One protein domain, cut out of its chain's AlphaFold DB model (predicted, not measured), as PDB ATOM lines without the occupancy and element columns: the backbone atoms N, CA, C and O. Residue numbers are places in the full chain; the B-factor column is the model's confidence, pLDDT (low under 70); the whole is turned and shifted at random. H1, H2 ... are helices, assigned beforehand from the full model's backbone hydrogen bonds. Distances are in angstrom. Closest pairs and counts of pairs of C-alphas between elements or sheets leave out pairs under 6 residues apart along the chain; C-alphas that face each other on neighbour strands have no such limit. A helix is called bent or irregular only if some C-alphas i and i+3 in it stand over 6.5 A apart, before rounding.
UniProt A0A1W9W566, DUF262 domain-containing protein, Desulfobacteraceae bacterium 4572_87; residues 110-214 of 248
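This is residues 110 to 214 of the 248 residues of the protein "DUF262 domain-containing protein" of Desulfobacteraceae bacterium 4572_87 (UniProt A0A1W9W566). The longest helix, H7, forms one side of a rounded helical body and crosses H4, which runs through the middle; H2 runs the same way as H7 at a shallow tilt of 16 degrees, their centres 14.0 A apart, and also crosses H4. H1 and H6 cross H4 too, while H3 packs on the later part of H7 and the four-residue H5 lies farthest from the middle. The printed part has 105 residues with seven named helices, H1 to H7 in order along the chain, and no named strand; the class is all helix. It is compact, with a radius of gyration of the C-alphas of 13.5 A and spans of 35 by 28 by 27 A.

H7 is residues 186 to 206, 30.2 A from first to last C-alpha, from (116.894, 25.179, 98.851) to (92.978, 18.694, 81.609). H4, residues 144 to 160, measures 25.9 A and is irregular, with C-alphas 145 and 148 8.5 A apart. H6 is residues 170 to 181, 16.6 A, and H2 residues 120 to 130, 15.3 A. The shorter helices are H1, residues 110 to 117, beginning at C-alpha 110 at (100.523, 44.934, 96.704), H3, residues 133 to 139, and H5, residues 163 to 166.

The hub is H4, touching four helices. Its residues 152 to 156 alone touch H7, about perpendicular at 75 degrees; the closest C-alphas, of Leu 156 and Tyr 192, are 6.9 A apart. With residues 148 to 153 alone it touches H2, about perpendicular at 87 degrees, closest at the C-alphas of Ala 130 and Gln 149, 5.3 A. With residues 153 to 157 alone it touches H6, about perpendicular at 75 degrees, closest at the C-alphas of Ala 157 and Met 177, 5.4 A. With residues 145 to 150 alone it touches H1, about perpendicular at 88 degrees, closest at the C-alphas of Gln 111 and Glu 150, 5.9 A. H7 touches H3 with residues 200 to 204 alone, at a steep tilt of 57 degrees, closest at the C-alphas of Tyr 134 and Lys 201, 5.8 A. H5 and H6 are close but not clearly touching, with the C-alphas of Ser 166 and Phe 173 closest at 7.4 A. Every O i to N i+4 pair is within hydrogen-bond range in H1, H2, H3, H6 and H7, and 11 of 13 are in H4; H5 is too short for such a pair.

The C-alphas farthest apart, of Met 117 and Lys 208, are 37.0 A apart. The printed part has no cut, and the six links between the helices are tight. The mean pLDDT of the printed part is 89.0, and residues 208 to 214 are under 70.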
ATOM      1  N   ASP A 110      99.933  45.653  95.580       84.88
ATOM      2  CA  ASP A 110     100.523  44.934  96.704       84.88
ATOM      3  C   ASP A 110     101.621  43.956  96.257       84.88
ATOM      4  O   ASP A 110     102.628  43.815  96.945       84.88
ATOM      5  N   GLN A 111     101.476  43.315  95.090       91.00
ATOM      6  CA  GLN A 111     102.487  42.390  94.576       91.00
ATOM      7  C   GLN A 111     103.770  43.095  94.129       91.00
ATOM      8  O   GLN A 111     104.864  42.601  94.392       91.00
ATOM      9  N   GLU A 112     103.666  44.254  93.486       85.00
ATOM     10  CA  GLU A 112     104.820  45.062  93.093       85.00
ATOM     11  C   GLU A 112     105.579  45.565  94.324       85.00
ATOM     12  O   GLU A 112     106.810  45.568  94.323       85.00
ATOM     13  N   ILE A 113     104.858  45.908  95.399       80.75
ATOM     14  CA  ILE A 113     105.464  46.252  96.690       80.75
ATOM     15  C   ILE A 113     106.156  45.021  97.296       80.75
ATOM     16  O   ILE A 113     107.322  45.116  97.671       80.75
ATOM     17  N   ARG A 114     105.497  43.851  97.349       90.00
ATOM     18  CA  ARG A 114     106.118  42.600  97.837       90.00
ATOM     19  C   ARG A 114     107.400  42.276  97.088       90.00
ATOM     20  O   ARG A 114     108.418  41.988  97.706       90.00
ATOM     21  N   ASN A 115     107.361  42.351  95.762       89.31
ATOM     22  CA  ASN A 115     108.519  42.072  94.932       89.31
ATOM     23  C   ASN A 115     109.651  43.077  95.177       89.31
ATOM     24  O   ASN A 115     110.807  42.672  95.228       89.31
ATOM     25  N   ALA A 116     109.345  44.365  95.354       80.50
ATOM     26  CA  ALA A 116     110.358  45.374  95.661       80.50
ATOM     27  C   ALA A 116     111.083  45.090  96.987       80.50
ATOM     28  O   ALA A 116     112.301  45.235  97.050       80.50
ATOM     29  N   MET A 117     110.344  44.638  98.005       80.44
ATOM     30  CA  MET A 117     110.880  44.357  99.342       80.44
ATOM     31  C   MET A 117     111.571  42.991  99.452       80.44
ATOM     32  O   MET A 117     112.428  42.807 100.312       80.44
ATOM     33  N   ALA A 118     111.227  42.036  98.585       86.56
ATOM     34  CA  ALA A 118     111.752  40.679  98.652       86.56
ATOM     35  C   ALA A 118     113.248  40.587  98.297       86.56
ATOM     36  O   ALA A 118     113.766  41.253  97.382       86.56
ATOM     37  N   LYS A 119     113.953  39.656  98.947       88.50
ATOM     38  CA  LYS A 119     115.344  39.319  98.598       88.50
ATOM     39  C   LYS A 119     115.487  38.950  97.110       88.50
ATOM     40  O   LYS A 119     114.601  38.297  96.550       88.50
ATOM     41  N   PRO A 120     116.622  39.278  96.454       90.25
ATOM     42  CA  PRO A 120     116.841  38.973  95.035       90.25
ATOM     43  C   PRO A 120     116.602  37.505  94.652       90.25
ATOM     44  O   PRO A 120     116.120  37.229  93.558       90.25
ATOM     45  N   ALA A 121     116.923  36.565  95.548       93.56
ATOM     46  CA  ALA A 121     116.694  35.140  95.325       93.56
ATOM     47  C   ALA A 121     115.198  34.798  95.213       93.56
ATOM     48  O   ALA A 121     114.811  34.076  94.300       93.56
ATOM     49  N   ILE A 122     114.355  35.372  96.079       96.44
ATOM     50  CA  ILE A 122     112.909  35.106  96.079       96.44
ATOM     51  C   ILE A 122     112.217  35.790  94.902       96.44
ATOM     52  O   ILE A 122     111.328  35.198  94.294       96.44
ATOM     53  N   ARG A 123     112.676  36.987  94.511       94.94
ATOM     54  CA  ARG A 123     112.219  37.637  93.272       94.94
ATOM     55  C   ARG A 123     112.443  36.744  92.054       94.94
ATOM     56  O   ARG A 123     111.498  36.469  91.323       94.94
ATOM     57  N   ARG A 124     113.673  36.239  91.882       96.62
ATOM     58  CA  ARG A 124     114.012  35.314  90.786       96.62
ATOM     59  C   ARG A 124     113.201  34.028  90.861       96.62
ATOM     60  O   ARG A 124     112.668  33.595  89.855       96.62
ATOM     61  N   PHE A 125     113.045  33.458  92.053       97.88
ATOM     62  CA  PHE A 125     112.248  32.250  92.246       97.88
ATOM     63  C   PHE A 125     110.796  32.420  91.765       97.88
ATOM     64  O   PHE A 125     110.302  31.589  91.005       97.88
ATOM     65  N   LEU A 126     110.116  33.499  92.167       97.75
ATOM     66  CA  LEU A 126     108.741  33.772  91.731       97.75
ATOM     67  C   LEU A 126     108.665  34.106  90.236       97.75
ATOM     68  O   LEU A 126     107.735  33.668  89.562       97.75
ATOM     69  N   GLU A 127     109.645  34.844  89.713       97.06
ATOM     70  CA  GLU A 127     109.755  35.154  88.287       97.06
ATOM     71  C   GLU A 127     109.961  33.893  87.433       97.06
ATOM     72  O   GLU A 127     109.310  33.748  86.400       97.06
ATOM     73  N   ASP A 128     110.798  32.949  87.870       97.25
ATOM     74  CA  ASP A 128     111.024  31.678  87.176       97.25
ATOM     75  C   ASP A 128     109.730  30.865  87.077       97.25
ATOM     76  O   ASP A 128     109.399  30.341  86.015       97.25
ATOM     77  N   LEU A 129     108.978  30.770  88.180       97.44
ATOM     78  CA  LEU A 129     107.700  30.057  88.208       97.44
ATOM     79  C   LEU A 129     106.634  30.757  87.357       97.44
ATOM     80  O   LEU A 129     105.865  30.092  86.665       97.44
ATOM     81  N   ALA A 130     106.595  32.090  87.369       96.25
ATOM     82  CA  ALA A 130     105.684  32.867  86.529       96.25
ATOM     83  C   ALA A 130     106.025  32.754  85.031       96.25
ATOM     84  O   ALA A 130     105.153  32.887  84.170       96.25
ATOM     85  N   ASN A 131     107.286  32.467  84.706       94.88
ATOM     86  CA  ASN A 131     107.743  32.239  83.342       94.88
ATOM     87  C   ASN A 131     107.546  30.801  82.840       94.88
ATOM     88  O   ASN A 131     107.900  30.529  81.689       94.88
ATOM     89  N   ASP A 132     106.950  29.917  83.644       93.12
ATOM     90  CA  ASP A 132     106.632  28.546  83.250       93.12
ATOM     91  C   ASP A 132     105.775  28.504  81.969       93.12
ATOM     92  O   ASP A 132     104.785  29.228  81.805       93.12
ATOM     93  N   GLU A 133     106.169  27.640  81.033       89.75
ATOM     94  CA  GLU A 133     105.531  27.546  79.721       89.75
ATOM     95  C   GLU A 133     104.072  27.079  79.819       89.75
ATOM     96  O   GLU A 133     103.210  27.580  79.089       89.75
ATOM     97  N   TYR A 134     103.769  26.146  80.728       88.31
ATOM     98  CA  TYR A 134     102.403  25.681  80.940       88.31
ATOM     99  C   TYR A 134     101.550  26.796  81.534       88.31
ATOM    100  O   TYR A 134     100.433  26.995  81.063       88.31
ATOM    101  N   LEU A 135     102.086  27.582  82.474       89.62
ATOM    102  CA  LEU A 135     101.369  28.739  83.014       89.62
ATOM    103  C   LEU A 135     101.000  29.722  81.901       89.62
ATOM    104  O   LEU A 135      99.822  30.045  81.731       89.62
ATOM    105  N   LYS A 136     101.975  30.135  81.084       89.50
ATOM    106  CA  LYS A 136     101.734  31.066  79.970       89.50
ATOM    107  C   LYS A 136     100.730  30.523  78.957       89.50
ATOM    108  O   LYS A 136      99.900  31.283  78.460       89.50
ATOM    109  N   LYS A 137     100.748  29.218  78.674       86.56
ATOM    110  CA  LYS A 137      99.737  28.576  77.814       86.56
ATOM    111  C   LYS A 137      98.348  28.555  78.454       86.56
ATOM    112  O   LYS A 137      97.359  28.678  77.739       86.56
ATOM    113  N   THR A 138      98.257  28.417  79.774       84.69
ATOM    114  CA  THR A 138      96.979  28.339  80.495       84.69
ATOM    115  C   THR A 138      96.318  29.703  80.687       84.69
ATOM    116  O   THR A 138      95.106  29.808  80.516       84.69
ATOM    117  N   ILE A 139      97.071  30.750  81.038       84.25
ATOM    118  CA  ILE A 139      96.498  32.064  81.402       84.25
ATOM    119  C   ILE A 139      96.911  33.217  80.473       84.25
ATOM    120  O   ILE A 139      96.423  34.342  80.622       84.25
ATOM    121  N   GLY A 140      97.776  32.954  79.493       86.00
ATOM    122  CA  GLY A 140      98.375  33.981  78.644       86.00
ATOM    123  C   GLY A 140      99.449  34.791  79.373       86.00
ATOM    124  O   GLY A 140      99.828  34.490  80.502       86.00
ATOM    125  N   ASP A 141      99.937  35.848  78.722       86.31
ATOM    126  CA  ASP A 141     100.865  36.791  79.348       86.31
ATOM    127  C   ASP A 141     100.122  37.696  80.345       86.31
ATOM    128  O   ASP A 141      99.352  38.580  79.958       86.31
ATOM    129  N   GLN A 142     100.354  37.453  81.635       88.62
ATOM    130  CA  GLN A 142      99.846  38.255  82.751       88.62
ATOM    131  C   GLN A 142     100.984  38.976  83.498       88.62
ATOM    132  O   GLN A 142     100.810  39.399  84.639       88.62
ATOM    133  N   SER A 143     102.143  39.163  82.859       88.88
ATOM    134  CA  SER A 143     103.310  39.827  83.466       88.88
ATOM    135  C   SER A 143     103.072  41.303  83.775       88.88
ATOM    136  O   SER A 143     103.711  41.904  84.647       88.88
ATOM    137  N   LYS A 144     102.111  41.924  83.080       85.44
ATOM    138  CA  LYS A 144     101.716  43.308  83.331       85.44
ATOM    139  C   LYS A 144     101.268  43.455  84.784       85.44
ATOM    140  O   LYS A 144     100.297  42.834  85.200       85.44
ATOM    141  N   ARG A 145     101.935  44.354  85.517       83.81
ATOM    142  CA  ARG A 145     101.678  44.615  86.945       83.81
ATOM    143  C   ARG A 145     101.874  43.365  87.828       83.81
ATOM    144  O   ARG A 145     101.266  43.281  88.888       83.81
ATOM    145  N   MET A 146     102.714  42.417  87.395       92.56
ATOM    146  CA  MET A 146     103.132  41.229  88.159       92.56
ATOM    147  C   MET A 146     101.976  40.306  88.580       92.56
ATOM    148  O   MET A 146     102.034  39.660  89.628       92.56
ATOM    149  N   VAL A 147     100.905  40.253  87.781       93.56
ATOM    150  CA  VAL A 147      99.710  39.456  88.101       93.56
ATOM    151  C   VAL A 147     100.027  37.960  88.080       93.56
ATOM    152  O   VAL A 147      99.555  37.222  88.940       93.56
ATOM    153  N   ASP A 148     100.851  37.510  87.138       94.88
ATOM    154  CA  ASP A 148     101.373  36.140  87.084       94.88
ATOM    155  C   ASP A 148     102.145  35.739  88.352       94.88
ATOM    156  O   ASP A 148     101.869  34.687  88.929       94.88
ATOM    157  N   GLN A 149     103.042  36.591  88.844       97.19
ATOM    158  CA  GLN A 149     103.778  36.339  90.081       97.19
ATOM    159  C   GLN A 149     102.860  36.327  91.308       97.19
ATOM    160  O   GLN A 149     103.054  35.507  92.206       97.19
ATOM    161  N   GLU A 150     101.826  37.175  91.352       96.69
ATOM    162  CA  GLU A 150     100.819  37.108  92.418       96.69
ATOM    163  C   GLU A 150     100.034  35.789  92.365       96.69
ATOM    164  O   GLU A 150      99.737  35.209  93.406       96.69
ATOM    165  N   LEU A 151      99.711  35.275  91.171       95.69
ATOM    166  CA  LEU A 151      99.031  33.985  91.013       95.69
ATOM    167  C   LEU A 151      99.896  32.821  91.499       95.69
ATOM    168  O   LEU A 151      99.390  31.952  92.212       95.69
ATOM    169  N   VAL A 152     101.190  32.828  91.167       97.56
ATOM    170  CA  VAL A 152     102.165  31.875  91.715       97.56
ATOM    171  C   VAL A 152     102.173  31.960  93.240       97.56
ATOM    172  O   VAL A 152     102.004  30.947  93.919       97.56
ATOM    173  N   LEU A 153     102.314  33.167  93.793       97.94
ATOM    174  CA  LEU A 153     102.385  33.375  95.237       97.94
ATOM    175  C   LEU A 153     101.100  32.923  95.944       97.94
ATOM    176  O   LEU A 153     101.170  32.271  96.983       97.94
ATOM    177  N   ARG A 154      99.930  33.204  95.357       96.75
ATOM    178  CA  ARG A 154      98.630  32.716  95.837       96.75
ATOM    179  C   ARG A 154      98.579  31.198  95.842       96.75
ATOM    180  O   ARG A 154      98.184  30.630  96.853       96.75
ATOM    181  N   PHE A 155      98.982  30.542  94.753       96.94
ATOM    182  CA  PHE A 155      99.028  29.081  94.715       96.94
ATOM    183  C   PHE A 155      99.873  28.533  95.865       96.94
ATOM    184  O   PHE A 155      99.409  27.664  96.598       96.94
ATOM    185  N   LEU A 156     101.083  29.065  96.051       97.81
ATOM    186  CA  LEU A 156     101.984  28.605  97.105       97.81
ATOM    187  C   LEU A 156     101.374  28.825  98.493       97.81
ATOM    188  O   LEU A 156     101.313  27.887  99.285       97.81
ATOM    189  N   ALA A 157     100.844  30.021  98.752       96.75
ATOM    190  CA  ALA A 157     100.216  30.352 100.025       96.75
ATOM    191  C   ALA A 157      99.043  29.410 100.333       96.75
ATOM    192  O   ALA A 157      99.016  28.777 101.381       96.75
ATOM    193  N   PHE A 158      98.106  29.227  99.399       95.56
ATOM    194  CA  PHE A 158      96.951  28.350  99.616       95.56
ATOM    195  C   PHE A 158      97.303  26.861  99.654       95.56
ATOM    196  O   PHE A 158      96.576  26.077 100.258       95.56
ATOM    197  N   ARG A 159      98.394  26.444  99.003       96.00
ATOM    198  CA  ARG A 159      98.805  25.038  98.986       96.00
ATOM    199  C   ARG A 159      99.544  24.624 100.255       96.00
ATOM    200  O   ARG A 159      99.427  23.457 100.639       96.00
ATOM    201  N   PHE A 160     100.316  25.539 100.843       95.75
ATOM    202  CA  PHE A 160     101.287  25.240 101.901       95.75
ATOM    203  C   PHE A 160     101.026  25.951 103.230       95.75
ATOM    204  O   PHE A 160     101.647  25.594 104.229       95.75
ATOM    205  N   MET A 161     100.115  26.922 103.274       93.94
ATOM    206  CA  MET A 161      99.707  27.598 104.502       93.94
ATOM    207  C   MET A 161      98.217  27.390 104.766       93.94
ATOM    208  O   MET A 161      97.417  27.174 103.858       93.94
ATOM    209  N   ASP A 162      97.837  27.487 106.037       88.88
ATOM    210  CA  ASP A 162      96.454  27.329 106.473       88.88
ATOM    211  C   ASP A 162      95.746  28.690 106.514       88.88
ATOM    212  O   ASP A 162      95.931  29.489 107.440       88.88
ATOM    213  N   TYR A 163      94.944  28.966 105.484       86.44
ATOM    214  CA  TYR A 163      94.182  30.210 105.406       86.44
ATOM    215  C   TYR A 163      93.112  30.304 106.504       86.44
ATOM    216  O   TYR A 163      92.959  31.371 107.105       86.44
ATOM    217  N   GLU A 164      92.417  29.202 106.814       81.25
ATOM    218  CA  GLU A 164      91.321  29.178 107.793       81.25
ATOM    219  C   GLU A 164      91.813  29.509 109.201       81.25
ATOM    220  O   GLU A 164      91.187  30.297 109.916       81.25
ATOM    221  N   LYS A 165      92.979  28.977 109.581       77.12
ATOM    222  CA  LYS A 165      93.614  29.315 110.860       77.12
ATOM    223  C   LYS A 165      94.182  30.725 110.882       77.12
ATOM    224  O   LYS A 165      94.215  31.343 111.943       77.12
ATOM    225  N   SER A 166      94.623  31.244 109.736       72.25
ATOM    226  CA  SER A 166      95.227  32.575 109.680       72.25
ATOM    227  C   SER A 166      94.223  33.685 110.009       72.25
ATOM    228  O   SER A 166      94.621  34.675 110.618       72.25
ATOM    229  N   LYS A 167      92.942  33.539 109.612       73.12
ATOM    230  CA  LYS A 167      91.893  34.588 109.645       73.12
ATOM    231  C   LYS A 167      92.366  35.962 109.136       73.12
ATOM    232  O   LYS A 167      91.795  36.996 109.483       73.12
ATOM    233  N   LYS A 168      93.425  35.989 108.328       76.00
ATOM    234  CA  LYS A 168      94.043  37.206 107.803       76.00
ATOM    235  C   LYS A 168      93.380  37.594 106.496       76.00
ATOM    236  O   LYS A 168      92.847  36.759 105.771       76.00
ATOM    237  N   ASN A 169      93.443  38.882 106.176       86.00
ATOM    238  CA  ASN A 169      93.124  39.312 104.823       86.00
ATOM    239  C   ASN A 169      94.154  38.719 103.837       86.00
ATOM    240  O   ASN A 169      95.277  38.373 104.214       86.00
ATOM    241  N   ILE A 170      93.768  38.631 102.562       88.25
ATOM    242  CA  ILE A 170      94.608  38.042 101.509       88.25
ATOM    243  C   ILE A 170      95.971  38.737 101.424       88.25
ATOM    244  O   ILE A 170      96.974  38.057 101.242       88.25
ATOM    245  N   ALA A 171      96.037  40.061 101.581       85.88
ATOM    246  CA  ALA A 171      97.302  40.779 101.469       85.88
ATOM    247  C   ALA A 171      98.308  40.324 102.540       85.88
ATOM    248  O   ALA A 171      99.417  39.916 102.200       85.88
ATOM    249  N   THR A 172      97.898  40.289 103.809       86.69
ATOM    250  CA  THR A 172      98.746  39.830 104.920       86.69
ATOM    251  C   THR A 172      99.088  38.343 104.798       86.69
ATOM    252  O   THR A 172     100.204  37.934 105.108       86.69
ATOM    253  N   PHE A 173      98.160  37.528 104.292       92.94
ATOM    254  CA  PHE A 173      98.408  36.108 104.041       92.94
ATOM    255  C   PHE A 173      99.509  35.887 102.989       92.94
ATOM    256  O   PHE A 173     100.384  35.040 103.165       92.94
ATOM    257  N   LEU A 174      99.516  36.685 101.919       95.00
ATOM    258  CA  LEU A 174     100.561  36.627 100.897       95.00
ATOM    259  C   LEU A 174     101.898  37.195 101.392       95.00
ATOM    260  O   LEU A 174     102.944  36.652 101.041       95.00
ATOM    261  N   ASP A 175     101.882  38.233 102.235       91.56
ATOM    262  CA  ASP A 175     103.099  38.759 102.874       91.56
ATOM    263  C   ASP A 175     103.787  37.676 103.727       91.56
ATOM    264  O   ASP A 175     105.010  37.529 103.717       91.56
ATOM    265  N   GLU A 176     103.006  36.852 104.425       93.62
ATOM    266  CA  GLU A 176     103.515  35.718 105.203       93.62
ATOM    267  C   GLU A 176     104.093  34.601 104.347       93.62
ATOM    268  O   GLU A 176     105.107  34.007 104.726       93.62
ATOM    269  N   MET A 177     103.511  34.348 103.175       96.50
ATOM    270  CA  MET A 177     104.105  33.412 102.227       96.50
ATOM    271  C   MET A 177     105.470  33.914 101.750       96.50
ATOM    272  O   MET A 177     106.421  33.136 101.735       96.50
ATOM    273  N   VAL A 178     105.618  35.209 101.437       96.19
ATOM    274  CA  VAL A 178     106.929  35.789 101.076       96.19
ATOM    275  C   VAL A 178     107.932  35.605 102.216       96.19
ATOM    276  O   VAL A 178     109.027  35.097 101.986       96.19
ATOM    277  N   ASN A 179     107.538  35.911 103.454       93.75
ATOM    278  CA  ASN A 179     108.391  35.707 104.630       93.75
ATOM    279  C   ASN A 179     108.780  34.234 104.845       93.75
ATOM    280  O   ASN A 179     109.874  33.947 105.332       93.75
ATOM    281  N   THR A 180     107.890  33.303 104.502       96.31
ATOM    282  CA  THR A 180     108.153  31.860 104.557       96.31
ATOM    283  C   THR A 180     109.171  31.457 103.493       96.31
ATOM    284  O   THR A 180     110.137  30.765 103.807       96.31
ATOM    285  N   LEU A 181     109.015  31.953 102.260       97.38
ATOM    286  CA  LEU A 181     109.968  31.728 101.170       97.38
ATOM    287  C   LEU A 181     111.358  32.277 101.510       97.38
ATOM    288  O   LEU A 181     112.353  31.602 101.273       97.38
ATOM    289  N   GLU A 182     111.447  33.457 102.124       94.38
ATOM    290  CA  GLU A 182     112.732  34.067 102.499       94.38
ATOM    291  C   GLU A 182     113.530  33.299 103.559       94.38
ATOM    292  O   GLU A 182     114.728  33.558 103.725       94.38
ATOM    293  N   LYS A 183     112.870  32.395 104.288       96.00
ATOM    294  CA  LYS A 183     113.459  31.530 105.319       96.00
ATOM    295  C   LYS A 183     113.585  30.075 104.862       96.00
ATOM    296  O   LYS A 183     114.081  29.246 105.621       96.00
ATOM    297  N   ALA A 184     113.106  29.750 103.662       96.12
ATOM    298  CA  ALA A 184     113.113  28.394 103.145       96.12
ATOM    299  C   ALA A 184     114.539  27.947 102.788       96.12
ATOM    300  O   ALA A 184     115.342  28.725 102.271       96.12
ATOM    301  N   SER A 185     114.839  26.672 103.044       96.44
ATOM    302  CA  SER A 185     116.014  26.008 102.485       96.44
ATOM    303  C   SER A 185     115.834  25.782 100.982       96.44
ATOM    304  O   SER A 185     114.711  25.783 100.469       96.44
ATOM    305  N   GLU A 186     116.932  25.512 100.280       94.75
ATOM    306  CA  GLU A 186     116.894  25.179  98.851       94.75
ATOM    307  C   GLU A 186     116.009  23.950  98.567       94.75
ATOM    308  O   GLU A 186     115.260  23.918  97.594       94.75
ATOM    309  N   GLU A 187     116.018  22.965  99.468       95.56
ATOM    310  CA  GLU A 187     115.155  21.781  99.395       95.56
ATOM    311  C   GLU A 187     113.660  22.142  99.466       95.56
ATOM    312  O   GLU A 187     112.848  21.651  98.673       95.56
ATOM    313  N   ASN A 188     113.293  23.060 100.365       96.25
ATOM    314  CA  ASN A 188     111.920  23.549 100.477       96.25
ATOM    315  C   ASN A 188     111.513  24.367  99.244       96.25
ATOM    316  O   ASN A 188     110.413  24.184  98.722       96.25
ATOM    317  N   LEU A 189     112.404  25.219  98.722       96.88
ATOM    318  CA  LEU A 189     112.161  25.951  97.474       96.88
ATOM    319  C   LEU A 189     111.954  24.999  96.291       96.88
ATOM    320  O   LEU A 189     111.045  25.206  95.483       96.88
ATOM    321  N   ASN A 190     112.735  23.920  96.210       97.31
ATOM    322  CA  ASN A 190     112.550  22.899  95.185       97.31
ATOM    323  C   ASN A 190     111.209  22.166  95.348       97.31
ATOM    324  O   ASN A 190     110.493  21.967  94.370       97.31
ATOM    325  N   THR A 191     110.804  21.862  96.584       97.62
ATOM    326  CA  THR A 191     109.483  21.280  96.881       97.62
ATOM    327  C   THR A 191     108.345  22.177  96.385       97.62
ATOM    328  O   THR A 191     107.423  21.708  95.709       97.62
ATOM    329  N   TYR A 192     108.420  23.484  96.651       98.06
ATOM    330  CA  TYR A 192     107.450  24.463  96.153       98.06
ATOM    331  C   TYR A 192     107.419  24.522  94.622       98.06
ATOM    332  O   TYR A 192     106.338  24.510  94.024       98.06
ATOM    333  N   ARG A 193     108.594  24.522  93.984       97.75
ATOM    334  CA  ARG A 193     108.740  24.522  92.523       97.75
ATOM    335  C   ARG A 193     108.102  23.286  91.894       97.75
ATOM    336  O   ARG A 193     107.295  23.423  90.975       97.75
ATOM    337  N   THR A 194     108.407  22.094  92.403       97.25
ATOM    338  CA  THR A 194     107.838  20.837  91.903       97.25
ATOM    339  C   THR A 194     106.322  20.805  92.070       97.25
ATOM    340  O   THR A 194     105.614  20.423  91.140       97.25
ATOM    341  N   ALA A 195     105.801  21.241  93.219       97.06
ATOM    342  CA  ALA A 195     104.361  21.273  93.449       97.06
ATOM    343  C   ALA A 195     103.638  22.221  92.483       97.06
ATOM    344  O   ALA A 195     102.604  21.845  91.924       97.06
ATOM    345  N   PHE A 196     104.191  23.416  92.250       97.00
ATOM    346  CA  PHE A 196     103.645  24.365  91.283       97.00
ATOM    347  C   PHE A 196     103.664  23.794  89.862       97.00
ATOM    348  O   PHE A 196     102.626  23.763  89.200       97.00
ATOM    349  N   HIS A 197     104.812  23.275  89.419       94.81
ATOM    350  CA  HIS A 197     104.975  22.738  88.069       94.81
ATOM    351  C   HIS A 197     104.040  21.546  87.802       94.81
ATOM    352  O   HIS A 197     103.364  21.496  86.774       94.81
ATOM    353  N   THR A 198     103.927  20.612  88.752       94.31
ATOM    354  CA  THR A 198     102.990  19.483  88.644       94.31
ATOM    355  C   THR A 198     101.544  19.961  88.550       94.31
ATOM    356  O   THR A 198     100.788  19.465  87.711       94.31
ATOM    357  N   ALA A 199     101.153  20.943  89.366       93.38
ATOM    358  CA  ALA A 199      99.797  21.476  89.348       93.38
ATOM    359  C   ALA A 199      99.464  22.143  88.005       93.38
ATOM    360  O   ALA A 199      98.450  21.807  87.389       93.38
ATOM    361  N   ILE A 200     100.322  23.041  87.512       91.44
ATOM    362  CA  ILE A 200     100.036  23.780  86.278       91.44
ATOM    363  C   ILE A 200     100.088  22.884  85.036       91.44
ATOM    364  O   ILE A 200      99.249  23.014  84.143       91.44
ATOM    365  N   LYS A 201     100.989  21.894  85.011       89.75
ATOM    366  CA  LYS A 201     101.023  20.870  83.962       89.75
ATOM    367  C   LYS A 201      99.747  20.024  83.962       89.75
ATOM    368  O   LYS A 201      99.202  19.747  82.893       89.75
ATOM    369  N   GLY A 202      99.237  19.664  85.143       87.06
ATOM    370  CA  GLY A 202      97.959  18.965  85.299       87.06
ATOM    371  C   GLY A 202      96.777  19.769  84.747       87.06
ATOM    372  O   GLY A 202      95.969  19.237  83.987       87.06
ATOM    373  N   VAL A 203      96.718  21.070  85.049       85.12
ATOM    374  CA  VAL A 203      95.709  21.988  84.490       85.12
ATOM    375  C   VAL A 203      95.824  22.056  82.964       85.12
ATOM    376  O   VAL A 203      94.824  21.892  82.264       85.12
ATOM    377  N   GLY A 204      97.034  22.233  82.428       76.19
ATOM    378  CA  GLY A 204      97.273  22.271  80.984       76.19
ATOM    379  C   GLY A 204      96.807  21.002  80.261       76.19
ATOM    380  O   GLY A 204      96.175  21.098  79.205       76.19
ATOM    381  N   ALA A 205      97.059  19.828  80.849       79.06
ATOM    382  CA  ALA A 205      96.607  18.542  80.320       79.06
ATOM    383  C   ALA A 205      95.075  18.411  80.342       79.06
ATOM    384  O   ALA A 205      94.478  18.016  79.341       79.06
ATOM    385  N   TYR A 206      94.432  18.793  81.451       79.06
ATOM    386  CA  TYR A 206      92.978  18.694  81.609       79.06
ATOM    387  C   TYR A 206      92.219  19.624  80.651       79.06
ATOM    388  O   TYR A 206      91.253  19.216  80.008       79.06
ATOM    389  N   PHE A 207      92.691  20.862  80.494       73.50
ATOM    390  CA  PHE A 207      92.062  21.857  79.622       73.50
ATOM    391  C   PHE A 207      92.577  21.824  78.174       73.50
ATOM    392  O   PHE A 207      92.227  22.701  77.389       73.50
ATOM    393  N   LYS A 208      93.391  20.827  77.791       69.44
ATOM    394  CA  LYS A 208      93.974  20.679  76.438       69.44
ATOM    395  C   LYS A 208      94.644  21.961  75.911       69.44
ATOM    396  O   LYS A 208      94.567  22.264  74.725       69.44
ATOM    397  N   GLY A 209      95.268  22.741  76.795       59.31
ATOM    398  CA  GLY A 209      95.895  24.016  76.432       59.31
ATOM    399  C   GLY A 209      94.926  25.152  76.074       59.31
ATOM    400  O   GLY A 209      95.355  26.143  75.487       59.31
ATOM    401  N   LEU A 210      93.634  25.040  76.407       61.00
ATOM    402  CA  LEU A 210      92.700  26.159  76.297       61.00
ATOM    403  C   LEU A 210      93.076  27.261  77.293       61.00
ATOM    404  O   LEU A 210      93.246  27.012  78.486       61.00
ATOM    405  N   LEU A 211      93.140  28.495  76.790       63.16
ATOM    406  CA  LEU A 211      93.314  29.683  77.618       63.16
ATOM    407  C   LEU A 211      92.098  29.866  78.530       63.16
ATOM    408  O   LEU A 211      90.973  30.056  78.055       63.16
ATOM    409  N   LEU A 212      92.336  29.874  79.839       67.31
ATOM    410  CA  LEU A 212      91.326  30.224  80.827       67.31
ATOM    411  C   LEU A 212      91.030  31.723  80.710       67.31
ATOM    412  O   LEU A 212      91.805  32.577  81.139       67.31
ATOM    413  N   LYS A 213      89.897  32.060  80.090       58.00
ATOM    414  CA  LYS A 213      89.435  33.446  79.978       58.00
ATOM    415  C   LYS A 213      88.689  33.846  81.244       58.00
ATOM    416  O   LYS A 213      87.780  33.151  81.690       58.00
ATOM    417  N   LYS A 214      89.023  35.019  81.781       52.34
ATOM    418  CA  LYS A 214      88.260  35.647  82.862       52.34
ATOM    419  C   LYS A 214      86.851  35.962  82.348       52.34
ATOM    420  O   LYS A 214      86.692  36.810  81.470       52.34
TER     421      LYS A 214